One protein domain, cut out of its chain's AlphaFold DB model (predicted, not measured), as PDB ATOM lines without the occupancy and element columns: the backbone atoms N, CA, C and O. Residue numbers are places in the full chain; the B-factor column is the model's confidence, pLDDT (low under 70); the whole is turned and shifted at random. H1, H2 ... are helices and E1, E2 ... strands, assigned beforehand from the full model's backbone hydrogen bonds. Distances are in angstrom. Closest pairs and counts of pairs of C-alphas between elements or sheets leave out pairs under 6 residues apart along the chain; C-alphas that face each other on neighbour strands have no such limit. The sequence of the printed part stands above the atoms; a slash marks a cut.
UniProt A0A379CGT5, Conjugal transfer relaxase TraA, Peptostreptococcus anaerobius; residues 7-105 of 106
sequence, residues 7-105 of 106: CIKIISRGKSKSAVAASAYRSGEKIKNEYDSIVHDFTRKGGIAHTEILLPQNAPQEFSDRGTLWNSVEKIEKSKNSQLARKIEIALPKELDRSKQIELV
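Overview. This is residues 7 to 105 of the 106 residues of the protein "Conjugal transfer relaxase TraA" of Peptostreptococcus anaerobius (UniProt A0A379CGT5). Two helices, H1 and H3, lie side by side and run opposite ways, set between two separate two-stranded pairings: the ribbon E1 and E4 on one side and the small hairpin E2 and E3 on the other. A long stretch with no named element, residues 42 to 60, swings from the small hairpin round to the short helix H2, which leads into H3, while H4 lies off towards one end of the longest axis, beyond the end of E4. The printed part has 99 residues with four named helices and four named strands, in the order E1, H1, E2, E3, H2, H3, E4, H4. Both sheets, E1 - E4 and E2 - E3, are antiparallel, and the class is mixed, helices and strands. The whole is compact, with a radius of gyration of the C-alphas of 14.6 A and spans of 44 by 31 by 25 A.

Arrangement. E1, residues 7 to 12, is the antiparallel neighbour of E4, residues 83 to 90, with 161 degrees between their directions. N 7 and O 89 are 2.8 A apart and N 87 and O 9 are 2.8 A apart, both within hydrogen-bond range. H1, residues 19 to 27, comes nearest to E4 at the C-alphas of Ala 19 and Leu 84, 6.0 A apart. E2, residues 30 to 32, and E3, residues 39 to 41, form a hairpin, antiparallel at 171 degrees, with N 31 and O 40 within hydrogen-bond range at 3.0 A. The closest C-alphas of H1 and E3 are those of Ala 21 and His 40, 5.7 A apart, and those of H1 and E2 are Ala 24 and Ile 31, 5.9 A apart. H2, residues 61 to 64, and H3, residues 66 to 76, only just touch, only at the corner by their link, with 3 pairs of C-alphas within 8 A; the closest are those of Phe 63 and Leu 69, 4.6 A apart. H1 and H3 touch at a shallow tilt of 16 degrees, opposite ways, and their closest C-alphas are those of Val 20 and Trp 70, 5.2 A apart. The closest C-alphas of H3 and E4 are those of Val 73 and Leu 84, 6.5 A apart. H4, residues 98 to 103, touches no helix, and it is apart from E1, E2 and E3. In H1, H3 and H4 every O i to N i+4 pair is within hydrogen-bond range; H2 is too short for such a pair, and its one O i to N i+3 pair is within range.

Along the chain. E1 begins at C-alpha 7, (109.663, 95.359, 176.781), and is 15.7 A long from first to last C-alpha. H1 measures 12.3 A, E2 6.9 A, E3 6.1 A and H2 5.7 A. H3, the longest helix, runs 15.7 A from C-alpha 66 at (108.637, 111.487, 192.516). E4, the longest strand, measures 20.7 A. H4 is 8.7 A long and ends at C-alpha 103, (111.342, 91.406, 196.170).

Size, cuts and confidence. The two C-alphas farthest apart are those of Lys 78 and Glu 95, 44.2 A, while the first and last printed C-alphas, Cys 7 and Val 105, are 14.6 A apart. The printed part has no cut. The link from E3 to H2 is long, with 19 residues; those from H1 to E2 and from H2 to H3 are tight. The mean pLDDT of the printed part is 96.3, and no printed residue is under 70.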
ATOM      1  N   CYS A   7     109.763  94.258 177.721       97.44
ATOM      2  CA  CYS A   7     109.663  95.359 176.781       97.44
ATOM      3  C   CYS A   7     110.436  96.578 177.279       97.44
ATOM      4  O   CYS A   7     110.135  97.146 178.329       97.44
ATOM      5  N   ILE A   8     111.411  97.018 176.484       97.94
ATOM      6  CA  ILE A   8     112.241  98.182 176.789       97.94
ATOM      7  C   ILE A   8     111.899  99.293 175.799       97.94
ATOM      8  O   ILE A   8     111.927  99.096 174.584       97.94
ATOM      9  N   LYS A   9     111.544 100.476 176.306       97.25
ATOM     10  CA  LYS A   9     111.191 101.642 175.482       97.25
ATOM     11  C   LYS A   9     111.830 102.906 176.039       97.25
ATOM     12  O   LYS A   9     111.889 103.095 177.246       97.25
ATOM     13  N   ILE A  10     112.208 103.825 175.158       97.69
ATOM     14  CA  ILE A  10     112.595 105.180 175.558       97.69
ATOM     15  C   ILE A  10     111.345 106.058 175.707       97.69
ATOM     16  O   ILE A  10     110.439 106.053 174.858       97.69
ATOM     17  N   ILE A  11     111.299 106.813 176.800       97.56
ATOM     18  CA  ILE A  11     110.419 107.963 176.991       97.56
ATOM     19  C   ILE A  11     111.192 109.161 176.448       97.56
ATOM     20  O   ILE A  11     112.216 109.547 176.998       97.56
ATOM     21  N   SER A  12     110.742 109.690 175.314       97.06
ATOM     22  CA  SER A  12     111.402 110.802 174.635       97.06
ATOM     23  C   SER A  12     110.405 111.915 174.390       97.06
ATOM     24  O   SER A  12     109.299 111.657 173.895       97.06
ATOM     25  N   ARG A  13     110.846 113.141 174.664       94.50
ATOM     26  CA  ARG A  13     110.079 114.359 174.412       94.50
ATOM     27  C   ARG A  13     109.731 114.512 172.934       94.50
ATOM     28  O   ARG A  13     108.597 114.826 172.602       94.50
ATOM     29  N   GLY A  14     110.654 114.142 172.044       93.50
ATOM     30  CA  GLY A  14     110.447 114.192 170.592       93.50
ATOM     31  C   GLY A  14     109.371 113.231 170.075       93.50
ATOM     32  O   GLY A  14     108.969 113.330 168.922       93.50
ATOM     33  N   LYS A  15     108.898 112.302 170.916       94.94
ATOM     34  CA  LYS A  15     107.762 111.406 170.641       94.94
ATOM     35  C   LYS A  15     106.514 111.805 171.440       94.94
ATOM     36  O   LYS A  15     105.687 110.940 171.730       94.94
ATOM     37  N   SER A  16     106.429 113.070 171.852       93.12
ATOM     38  CA  SER A  16     105.351 113.640 172.670       93.12
ATOM     39  C   SER A  16     105.117 112.884 173.981       93.12
ATOM     40  O   SER A  16     103.979 112.688 174.403       93.12
ATOM     41  N   LYS A  17     106.193 112.406 174.622       95.81
ATOM     42  CA  LYS A  17     106.125 111.753 175.937       95.81
ATOM     43  C   LYS A  17     106.787 112.622 176.999       95.81
ATOM     44  O   LYS A  17     107.843 113.185 176.744       95.81
ATOM     45  N   SER A  18     106.201 112.627 178.192       96.06
ATOM     46  CA  SER A  18     106.732 113.273 179.398       96.06
ATOM     47  C   SER A  18     107.142 112.209 180.414       96.06
ATOM     48  O   SER A  18     106.451 111.192 180.569       96.06
ATOM     49  N   ALA A  19     108.268 112.420 181.093       97.38
ATOM     50  CA  ALA A  19     108.691 111.536 182.174       97.38
ATOM     51  C   ALA A  19     107.804 111.711 183.413       97.38
ATOM     52  O   ALA A  19     107.437 110.714 184.037       97.38
ATOM     53  N   VAL A  20     107.371 112.945 183.686       98.19
ATOM     54  CA  VAL A  20     106.438 113.286 184.772       98.19
ATOM     55  C   VAL A  20     105.074 112.632 184.552       98.19
ATOM     56  O   VAL A  20     104.555 111.954 185.438       98.19
ATOM     57  N   ALA A  21     104.509 112.736 183.344       97.94
ATOM     58  CA  ALA A  21     103.246 112.071 183.017       97.94
ATOM     59  C   ALA A  21     103.348 110.549 183.187       97.94
ATOM     60  O   ALA A  21     102.452 109.884 183.710       97.94
ATOM     61  N   ALA A  22     104.464 109.984 182.724       97.81
ATOM     62  CA  ALA A  22     104.684 108.552 182.742       97.81
ATOM     63  C   ALA A  22     104.904 108.017 184.168       97.81
ATOM     64  O   ALA A  22     104.491 106.888 184.449       97.81
ATOM     65  N   SER A  23     105.550 108.784 185.048       98.19
ATOM     66  CA  SER A  23     105.751 108.414 186.450       98.19
ATOM     67  C   SER A  23     104.453 108.514 187.244       98.19
ATOM     68  O   SER A  23     104.062 107.512 187.842       98.19
ATOM     69  N   ALA A  24     103.723 109.629 187.125       98.38
ATOM     70  CA  ALA A  24     102.414 109.824 187.749       98.38
ATOM     71  C   ALA A  24     101.431 108.704 187.367       98.38
ATOM     72  O   ALA A  24     100.772 108.121 188.224       98.38
ATOM     73  N   TYR A  25     101.391 108.314 186.084       97.88
ATOM     74  CA  TYR A  25     100.535 107.216 185.626       97.88
ATOM     75  C   TYR A  25     100.900 105.865 186.246       97.88
ATOM     76  O   TYR A  25     100.020 105.029 186.439       97.88
ATOM     77  N   ARG A  26     102.183 105.580 186.497       96.88
ATOM     78  CA  ARG A  26     102.602 104.282 187.057       96.88
ATOM     79  C   ARG A  26     102.405 104.205 188.558       96.88
ATOM     80  O   ARG A  26     102.122 103.113 189.037       96.88
ATOM     81  N   SER A  27     102.530 105.329 189.256       97.81
ATOM     82  CA  SER A  27     102.353 105.369 190.702       97.81
ATOM     83  C   SER A  27     100.954 105.766 191.162       97.81
ATOM     84  O   SER A  27     100.648 105.608 192.336       97.81
ATOM     85  N   GLY A  28     100.083 106.216 190.252       98.00
ATOM     86  CA  GLY A  28      98.733 106.662 190.613       98.00
ATOM     87  C   GLY A  28      98.748 107.981 191.379       98.00
ATOM     88  O   GLY A  28      97.888 108.222 192.215       98.00
ATOM     89  N   GLU A  29      99.740 108.827 191.118       98.25
ATOM     90  CA  GLU A  29      99.909 110.104 191.803       98.25
ATOM     91  C   GLU A  29      99.376 111.274 190.977       98.25
ATOM     92  O   GLU A  29      99.104 111.166 189.776       98.25
ATOM     93  N   LYS A  30      99.250 112.418 191.649       98.44
ATOM     94  CA  LYS A  30      99.005 113.713 191.027       98.44
ATOM     95  C   LYS A  30     100.298 114.513 191.016       98.44
ATOM     96  O   LYS A  30     100.737 114.974 192.065       98.44
ATOM     97  N   ILE A  31     100.883 114.702 189.838       98.50
ATOM     98  CA  ILE A  31     102.161 115.405 189.688       98.50
ATOM     99  C   ILE A  31     102.023 116.503 188.637       98.50
ATOM    100  O   ILE A  31     101.516 116.268 187.538       98.50
ATOM    101  N   LYS A  32     102.473 117.715 188.971       98.44
ATOM    102  CA  LYS A  32     102.594 118.816 188.013       98.44
ATOM    103  C   LYS A  32     103.914 118.689 187.259       98.44
ATOM    104  O   LYS A  32     104.964 118.571 187.884       98.44
ATOM    105  N   ASN A  33     103.846 118.728 185.936       97.44
ATOM    106  CA  ASN A  33     105.008 118.891 185.083       97.44
ATOM    107  C   ASN A  33     105.346 120.384 185.003       97.44
ATOM    108  O   ASN A  33     104.538 121.196 184.558       97.44
ATOM    109  N   GLU A  34     106.523 120.764 185.482       96.56
ATOM    110  CA  GLU A  34     106.977 122.155 185.511       96.56
ATOM    111  C   GLU A  34     107.355 122.671 184.120       96.56
ATOM    112  O   GLU A  34     107.281 123.874 183.879       96.56
ATOM    113  N   TYR A  35     107.704 121.775 183.190       93.19
ATOM    114  CA  TYR A  35     108.118 122.142 181.834       93.19
ATOM    115  C   TYR A  35     106.967 122.719 180.997       93.19
ATOM    116  O   TYR A  35     107.139 123.726 180.316       93.19
ATOM    117  N   ASP A  36     105.791 122.090 181.044       93.25
ATOM    118  CA  ASP A  36     104.599 122.481 180.273       93.25
ATOM    119  C   ASP A  36     103.447 122.992 181.160       93.25
ATOM    120  O   ASP A  36     102.393 123.374 180.655       93.25
ATOM    121  N   SER A  37     103.650 123.031 182.481       96.19
ATOM    122  CA  SER A  37     102.653 123.393 183.498       96.19
ATOM    123  C   SER A  37     101.416 122.489 183.558       96.19
ATOM    124  O   SER A  37     100.450 122.830 184.250       96.19
ATOM    125  N   ILE A  38     101.431 121.325 182.904       97.19
ATOM    126  CA  ILE A  38     100.314 120.381 182.911       97.19
ATOM    127  C   ILE A  38     100.315 119.577 184.214       97.19
ATOM    128  O   ILE A  38     101.340 119.074 184.672       97.19
ATOM    129  N   VAL A  39      99.136 119.420 184.817       98.38
ATOM    130  CA  VAL A  39      98.944 118.541 185.977       98.38
ATOM    131  C   VAL A  39      98.470 117.174 185.504       98.38
ATOM    132  O   VAL A  39      97.401 117.044 184.909       98.38
ATOM    133  N   HIS A  40      99.252 116.144 185.804       98.12
ATOM    134  CA  HIS A  40      98.914 114.755 185.530       98.12
ATOM    135  C   HIS A  40      98.314 114.126 186.785       98.12
ATOM    136  O   HIS A  40      99.044 113.779 187.709       98.12
ATOM    137  N   ASP A  41      96.985 114.012 186.830       98.25
ATOM    138  CA  ASP A  41      96.244 113.453 187.966       98.25
ATOM    139  C   ASP A  41      95.779 112.023 187.663       98.25
ATOM    140  O   ASP A  41      94.817 111.808 186.920       98.25
ATOM    141  N   PHE A  42      96.477 111.039 188.234       98.12
ATOM    142  CA  PHE A  42      96.138 109.620 188.112       98.12
ATOM    143  C   PHE A  42      95.713 108.993 189.445       98.12
ATOM    144  O   PHE A  42      95.730 107.771 189.578       98.12
ATOM    145  N   THR A  43      95.259 109.805 190.401       97.69
ATOM    146  CA  THR A  43      94.821 109.361 191.744       97.69
ATOM    147  C   THR A  43      93.669 108.359 191.728       97.69
ATOM    148  O   THR A  43      93.484 107.589 192.663       97.69
ATOM    149  N   ARG A  44      92.900 108.322 190.635       97.38
ATOM    150  CA  ARG A  44      91.793 107.373 190.435       97.38
ATOM    151  C   ARG A  44      92.240 106.018 189.884       97.38
ATOM    152  O   ARG A  44      91.400 105.162 189.613       97.38
ATOM    153  N   LYS A  45      93.536 105.818 189.648       96.12
ATOM    154  CA  LYS A  45      94.051 104.589 189.051       96.12
ATOM    155  C   LYS A  45      94.086 103.450 190.070       96.12
ATOM    156  O   LYS A  45      94.756 103.534 191.089       96.12
ATOM    157  N   GLY A  46      93.413 102.351 189.737       95.69
ATOM    158  CA  GLY A  46      93.482 101.097 190.488       95.69
ATOM    159  C   GLY A  46      94.586 100.151 190.001       95.69
ATOM    160  O   GLY A  46      95.247 100.388 188.988       95.69
ATOM    161  N   GLY A  47      94.754  99.036 190.717       94.19
ATOM    162  CA  GLY A  47      95.655  97.943 190.324       94.19
ATOM    163  C   GLY A  47      97.141  98.199 190.591       94.19
ATOM    164  O   GLY A  47      97.982  97.401 190.180       94.19
ATOM    165  N   ILE A  48      97.474  99.287 191.283       95.75
ATOM    166  CA  ILE A  48      98.833  99.584 191.730       95.75
ATOM    167  C   ILE A  48      99.052  98.864 193.056       95.75
ATOM    168  O   ILE A  48      98.417  99.185 194.054       95.75
ATOM    169  N   ALA A  49      99.921  97.858 193.049       94.25
ATOM    170  CA  ALA A  49     100.187  97.055 194.241       94.25
ATOM    171  C   ALA A  49     101.408  97.526 195.036       94.25
ATOM    172  O   ALA A  49     101.473  97.303 196.239       94.25
ATOM    173  N   HIS A  50     102.386  98.134 194.365       96.25
ATOM    174  CA  HIS A  50     103.605  98.632 194.986       96.25
ATOM    175  C   HIS A  50     104.232  99.718 194.115       96.25
ATOM    176  O   HIS A  50     104.185  99.637 192.884       96.25
ATOM    177  N   THR A  51     104.823 100.722 194.756       97.00
ATOM    178  CA  THR A  51     105.562 101.802 194.103       97.00
ATOM    179  C   THR A  51     106.709 102.215 195.000       97.00
ATOM    180  O   THR A  51     106.494 102.475 196.181       97.00
ATOM    181  N   GLU A  52     107.890 102.378 194.429       97.00
ATOM    182  CA  GLU A  52     109.044 102.895 195.155       97.00
ATOM    183  C   GLU A  52     109.980 103.655 194.213       97.00
ATOM    184  O   GLU A  52     109.818 103.623 192.987       97.00
ATOM    185  N   ILE A  53     110.904 104.408 194.801       97.88
ATOM    186  CA  ILE A  53     112.037 105.022 194.113       97.88
ATOM    187  C   ILE A  53     113.285 104.503 194.808       97.88
ATOM    188  O   ILE A  53     113.451 104.691 196.010       97.88
ATOM    189  N   LEU A  54     114.150 103.852 194.036       96.69
ATOM    190  CA  LEU A  54     115.444 103.378 194.501       96.69
ATOM    191  C   LEU A  54     116.495 104.417 194.121       96.69
ATOM    192  O   LEU A  54     116.652 104.756 192.946       96.69
ATOM    193  N   LEU A  55     117.190 104.935 195.129       97.06
ATOM    194  CA  LEU A  55     118.257 105.911 194.963       97.06
ATOM    195  C   LEU A  55     119.622 105.228 195.123       97.06
ATOM    196  O   LEU A  55     119.776 104.391 196.014       97.06
ATOM    197  N   PRO A  56     120.633 105.569 194.303       97.12
ATOM    198  CA  PRO A  56     122.001 105.145 194.568       97.12
ATOM    199  C   PRO A  56     122.522 105.811 195.851       97.12
ATOM    200  O   PRO A  56     122.049 106.877 196.237       97.12
ATOM    201  N   GLN A  57     123.546 105.222 196.473       95.69
ATOM    202  CA  GLN A  57     124.070 105.634 197.786       95.69
ATOM    203  C   GLN A  57     124.377 107.140 197.921       95.69
ATOM    204  O   GLN A  57     124.213 107.700 198.998       95.69
ATOM    205  N   ASN A  58     124.796 107.793 196.834       95.75
ATOM    206  CA  ASN A  58     125.201 109.202 196.826       95.75
ATOM    207  C   ASN A  58     124.166 110.137 196.172       95.75
ATOM    208  O   ASN A  58     124.498 111.277 195.848       95.75
ATOM    209  N   ALA A  59     122.943 109.671 195.904       96.38
ATOM    210  CA  ALA A  59     121.907 110.545 195.361       96.38
ATOM    211  C   ALA A  59     121.320 111.462 196.449       96.38
ATOM    212  O   ALA A  59     121.105 111.017 197.578       96.38
ATOM    213  N   PRO A  60     121.000 112.724 196.110       97.06
ATOM    214  CA  PRO A  60     120.238 113.606 196.985       97.06
ATOM    215  C   PRO A  60     118.922 112.967 197.439       97.06
ATOM    216  O   PRO A  60     118.147 112.469 196.619       97.06
ATOM    217  N   GLN A  61     118.638 113.031 198.742       96.81
ATOM    218  CA  GLN A  61     117.444 112.409 199.328       96.81
ATOM    219  C   GLN A  61     116.135 113.014 198.794       96.81
ATOM    220  O   GLN A  61     115.112 112.335 198.762       96.81
ATOM    221  N   GLU A  62     116.161 114.262 198.325       97.31
ATOM    222  CA  GLU A  62     115.018 114.928 197.685       97.31
ATOM    223  C   GLU A  62     114.483 114.162 196.464       97.31
ATOM    224  O   GLU A  62     113.287 114.199 196.191       97.31
ATOM    225  N   PHE A  63     115.323 113.380 195.776       98.06
ATOM    226  CA  PHE A  63     114.891 112.547 194.651       98.06
ATOM    227  C   PHE A  63     114.086 111.313 195.064       98.06
ATOM    228  O   PHE A  63     113.603 110.590 194.196       98.06
ATOM    229  N   SER A  64     113.897 111.079 196.365       97.44
ATOM    230  CA  SER A  64     112.909 110.108 196.850       97.44
ATOM    231  C   SER A  64     111.473 110.599 196.642       97.44
ATOM    232  O   SER A  64     110.557 109.779 196.587       97.44
ATOM    233  N   ASP A  65     111.277 111.907 196.444       98.00
ATOM    234  CA  ASP A  65     110.024 112.462 195.950       98.00
ATOM    235  C   ASP A  65     109.943 112.350 194.421       98.00
ATOM    236  O   ASP A  65     110.829 112.772 193.670       98.00
ATOM    237  N   ARG A  66     108.834 111.788 193.937       98.00
ATOM    238  CA  ARG A  66     108.637 111.487 192.516       98.00
ATOM    239  C   ARG A  66     108.482 112.741 191.674       98.00
ATOM    240  O   ARG A  66     108.989 112.777 190.551       98.00
ATOM    241  N   GLY A  67     107.787 113.749 192.195       98.19
ATOM    242  CA  GLY A  67     107.637 115.032 191.517       98.19
ATOM    243  C   GLY A  67     108.989 115.703 191.312       98.19
ATOM    244  O   GLY A  67     109.321 116.084 190.190       98.19
ATOM    245  N   THR A  68     109.789 115.755 192.369       98.31
ATOM    246  CA  THR A  68     111.127 116.349 192.392       98.31
ATOM    247  C   THR A  68     112.073 115.615 191.445       98.31
ATOM    248  O   THR A  68     112.712 116.248 190.601       98.31
ATOM    249  N   LEU A  69     112.116 114.278 191.498       98.44
ATOM    250  CA  LEU A  69     112.948 113.462 190.607       98.44
ATOM    251  C   LEU A  69     112.623 113.687 189.124       98.44
ATOM    252  O   LEU A  69     113.522 113.903 188.317       98.44
ATOM    253  N   TRP A  70     111.351 113.612 188.727       98.06
ATOM    254  CA  TRP A  70     111.021 113.661 187.299       98.06
ATOM    255  C   TRP A  70     110.978 115.083 186.735       98.06
ATOM    256  O   TRP A  70     111.298 115.259 185.558       98.06
ATOM    257  N   ASN A  71     110.670 116.097 187.549       98.00
ATOM    258  CA  ASN A  71     110.818 117.491 187.124       98.00
ATOM    259  C   ASN A  71     112.291 117.903 187.003       98.00
ATOM    260  O   ASN A  71     112.629 118.658 186.091       98.00
ATOM    261  N   SER A  72     113.195 117.373 187.840       97.81
ATOM    262  CA  SER A  72     114.631 117.656 187.701       97.81
ATOM    263  C   SER A  72     115.191 117.126 186.375       97.81
ATOM    264  O   SER A  72     115.935 117.837 185.696       97.81
ATOM    265  N   VAL A  73     114.751 115.939 185.939       97.19
ATOM    266  CA  VAL A  73     115.073 115.380 184.615       97.19
ATOM    267  C   VAL A  73     114.564 116.285 183.491       97.19
ATOM    268  O   VAL A  73     115.338 116.653 182.608       97.19
ATOM    269  N   GLU A  74     113.287 116.681 183.526       94.94
ATOM    270  CA  GLU A  74     112.705 117.566 182.503       94.94
ATOM    271  C   GLU A  74     113.425 118.923 182.430       94.94
ATOM    272  O   GLU A  74     113.594 119.467 181.337       94.94
ATOM    273  N   LYS A  75     113.891 119.444 183.574       95.12
ATOM    274  CA  LYS A  75     114.636 120.707 183.688       95.12
ATOM    275  C   LYS A  75     116.053 120.628 183.113       95.12
ATOM    276  O   LYS A  75     116.517 121.593 182.502       95.12
ATOM    277  N   ILE A  76     116.763 119.518 183.328       95.81
ATOM    278  CA  ILE A  76     118.142 119.326 182.843       95.81
ATOM    279  C   ILE A  76     118.156 119.056 181.335       95.81
ATOM    280  O   ILE A  76     119.015 119.567 180.612       95.81
ATOM    281  N   GLU A  77     117.189 118.287 180.846       94.25
ATOM    282  CA  GLU A  77     117.065 117.927 179.441       94.25
ATOM    283  C   GLU A  77     116.459 119.073 178.622       94.25
ATOM    284  O   GLU A  77     115.249 119.288 178.618       94.25
ATOM    285  N   LYS A  78     117.285 119.820 177.879       88.06
ATOM    286  CA  LYS A  78     116.855 121.058 177.191       88.06
ATOM    287  C   LYS A  78     116.339 120.860 175.764       88.06
ATOM    288  O   LYS A  78     115.705 121.757 175.213       88.06
ATOM    289  N   SER A  79     116.610 119.718 175.133       92.69
ATOM    290  CA  SER A  79     116.298 119.532 173.713       92.69
ATOM    291  C   SER A  79     114.857 119.076 173.482       92.69
ATOM    292  O   SER A  79     114.305 118.255 174.217       92.69
ATOM    293  N   LYS A  80     114.251 119.514 172.372       89.81
ATOM    294  CA  LYS A  80     112.932 119.028 171.933       89.81
ATOM    295  C   LYS A  80     112.896 117.514 171.681       89.81
ATOM    296  O   LYS A  80     111.832 116.913 171.747       89.81
ATOM    297  N   ASN A  81     114.045 116.893 171.398       93.19
ATOM    298  CA  ASN A  81     114.178 115.455 171.142       93.19
ATOM    299  C   ASN A  81     114.857 114.676 172.286       93.19
ATOM    300  O   ASN A  81     115.224 113.519 172.080       93.19
ATOM    301  N   SER A  82     114.991 115.272 173.478       96.25
ATOM    302  CA  SER A  82     115.624 114.633 174.637       96.25
ATOM    303  C   SER A  82     115.036 113.255 174.962       96.25
ATOM    304  O   SER A  82     113.834 112.994 174.796       96.25
ATOM    305  N   GLN A  83     115.906 112.353 175.418       96.75
ATOM    306  CA  GLN A  83     115.542 111.039 175.946       96.75
ATOM    307  C   GLN A  83     115.468 111.151 177.466       96.75
ATOM    308  O   GLN A  83     116.485 111.176 178.137       96.75
ATOM    309  N   LEU A  84     114.252 111.242 177.994       97.38
ATOM    310  CA  LEU A  84     114.009 111.599 179.389       97.38
ATOM    311  C   LEU A  84     114.161 110.400 180.326       97.38
ATOM    312  O   LEU A  84     114.611 110.529 181.454       97.38
ATOM    313  N   ALA A  85     113.754 109.213 179.873       97.81
ATOM    314  CA  ALA A  85     113.841 108.009 180.687       97.81
ATOM    315  C   ALA A  85     113.868 106.741 179.836       97.81
ATOM    316  O   ALA A  85     113.381 106.705 178.699       97.81
ATOM    317  N   ARG A  86     114.357 105.654 180.431       98.06
ATOM    318  CA  ARG A  86     114.199 104.300 179.902       98.06
ATOM    319  C   ARG A  86     113.128 103.573 180.704       98.06
ATOM    320  O   ARG A  86     113.230 103.438 181.915       98.06
ATOM    321  N   LYS A  87     112.093 103.105 180.012       96.94
ATOM    322  CA  LYS A  87     111.042 102.256 180.570       96.94
ATOM    323  C   LYS A  87     111.412 100.800 180.333       96.94
ATOM    324  O   LYS A  87     111.606 100.416 179.180       96.94
ATOM    325  N   ILE A  88     111.413 100.013 181.398       97.56
ATOM    326  CA  ILE A  88     111.501  98.555 181.358       97.56
ATOM    327  C   ILE A  88     110.177  98.016 181.897       97.56
ATOM    328  O   ILE A  88     109.688  98.474 182.925       97.56
ATOM    329  N   GLU A  89     109.556  97.110 181.154       96.62
ATOM    330  CA  GLU A  89     108.292  96.468 181.504       96.62
ATOM    331  C   GLU A  89     108.489  94.959 181.447       96.62
ATOM    332  O   GLU A  89     108.953  94.438 180.432       96.62
ATOM    333  N   ILE A  90     108.170  94.284 182.548       95.50
ATOM    334  CA  ILE A  90     108.373  92.848 182.732       95.50
ATOM    335  C   ILE A  90     107.107  92.207 183.293       95.50
ATOM    336  O   ILE A  90     106.433  92.796 184.137       95.50
ATOM    337  N   ALA A  91     106.778  91.006 182.819       95.44
ATOM    338  CA  ALA A  91     105.751  90.182 183.454       95.44
ATOM    339  C   ALA A  91     106.339  89.450 184.667       95.44
ATOM    340  O   ALA A  91     107.449  88.926 184.598       95.44
ATOM    341  N   LEU A  92     105.573  89.392 185.758       93.94
ATOM    342  CA  LEU A  92     105.949  88.663 186.969       93.94
ATOM    343  C   LEU A  92     105.216  87.315 187.037       93.94
ATOM    344  O   LEU A  92     104.045  87.250 186.649       93.94
ATOM    345  N   PRO A  93     105.866  86.240 187.527       93.88
ATOM    346  CA  PRO A  93     105.222  84.939 187.678       93.88
ATOM    347  C   PRO A  93     104.020  85.030 188.620       93.88
ATOM    348  O   PRO A  93     104.139  85.512 189.748       93.88
ATOM    349  N   LYS A  94     102.857  84.545 188.175       92.06
ATOM    350  CA  LYS A  94     101.625  84.556 188.984       92.06
ATOM    351  C   LYS A  94     101.650  83.530 190.117       92.06
ATOM    352  O   LYS A  94     100.818  83.580 191.012       92.06
ATOM    353  N   GLU A  95     102.567  82.574 190.022       94.06
ATOM    354  CA  GLU A  95     102.822  81.528 191.002       94.06
ATOM    355  C   GLU A  95     103.517  82.078 192.264       94.06
ATOM    356  O   GLU A  95     103.466  81.444 193.315       94.06
ATOM    357  N   LEU A  96     104.145  83.260 192.178       94.50
ATOM    358  CA  LEU A  96     104.703  83.969 193.327       94.50
ATOM    359  C   LEU A  96     103.627  84.809 194.018       94.50
ATOM    360  O   LEU A  96     102.839  85.493 193.362       94.50
ATOM    361  N   ASP A  97     103.636  84.802 195.351       95.06
ATOM    362  CA  ASP A  97     102.846  85.748 196.133       95.06
ATOM    363  C   ASP A  97     103.337  87.192 195.929       95.06
ATOM    364  O   ASP A  97     104.420  87.453 195.394       95.06
ATOM    365  N   ARG A  98     102.524  88.158 196.369       94.50
ATOM    366  CA  ARG A  98     102.798  89.579 196.141       94.50
ATOM    367  C   ARG A  98     104.124  90.040 196.751       94.50
ATOM    368  O   ARG A  98     104.784  90.879 196.146       94.50
ATOM    369  N   SER A  99     104.503  89.519 197.917       95.50
ATOM    370  CA  SER A  99     105.736  89.922 198.599       95.50
ATOM    371  C   SER A  99     106.953  89.479 197.795       95.50
ATOM    372  O   SER A  99     107.826  90.292 197.501       95.50
ATOM    373  N   LYS A 100     106.957  88.221 197.344       96.56
ATOM    374  CA  LYS A 100     108.026  87.668 196.499       96.56
ATOM    375  C   LYS A 100     108.101  88.342 195.132       96.56
ATOM    376  O   LYS A 100     109.186  88.524 194.595       96.56
ATOM    377  N   GLN A 101     106.959  88.732 194.563       95.75
ATOM    378  CA  GLN A 101     106.923  89.506 193.319       95.75
ATOM    379  C   GLN A 101     107.591  90.879 193.462       95.75
ATOM    380  O   GLN A 101     108.256  91.312 192.527       95.75
ATOM    381  N   ILE A 102     107.404  91.557 194.599       95.69
ATOM    382  CA  ILE A 102     108.027  92.860 194.877       95.69
ATOM    383  C   ILE A 102     109.531  92.690 195.104       95.69
ATOM    384  O   ILE A 102     110.319  93.420 194.516       95.69
ATOM    385  N   GLU A 103     109.930  91.704 195.906       96.12
ATOM    386  CA  GLU A 103     111.342  91.406 196.170       96.12
ATOM    387  C   GLU A 103     112.116  91.064 194.890       96.12
ATOM    388  O   GLU A 103     113.245  91.505 194.722       96.12
ATOM    389  N   LEU A 104     111.490  90.350 193.947       95.06
ATOM    390  CA  LEU A 104     112.108  89.976 192.672       95.06
ATOM    391  C   LEU A 104     112.483  91.176 191.780       95.06
ATOM    392  O   LEU A 104     113.352  91.038 190.922       95.06
ATOM    393  N   VAL A 105     111.792  92.313 191.915       93.31
ATOM    394  CA  VAL A 105     111.979  93.491 191.043       93.31
ATOM    395  C   VAL A 105     112.710  94.653 191.709       93.31
ATOM    396  O   VAL A 105     112.849  95.705 191.079       93.31
TER     397      VAL A 105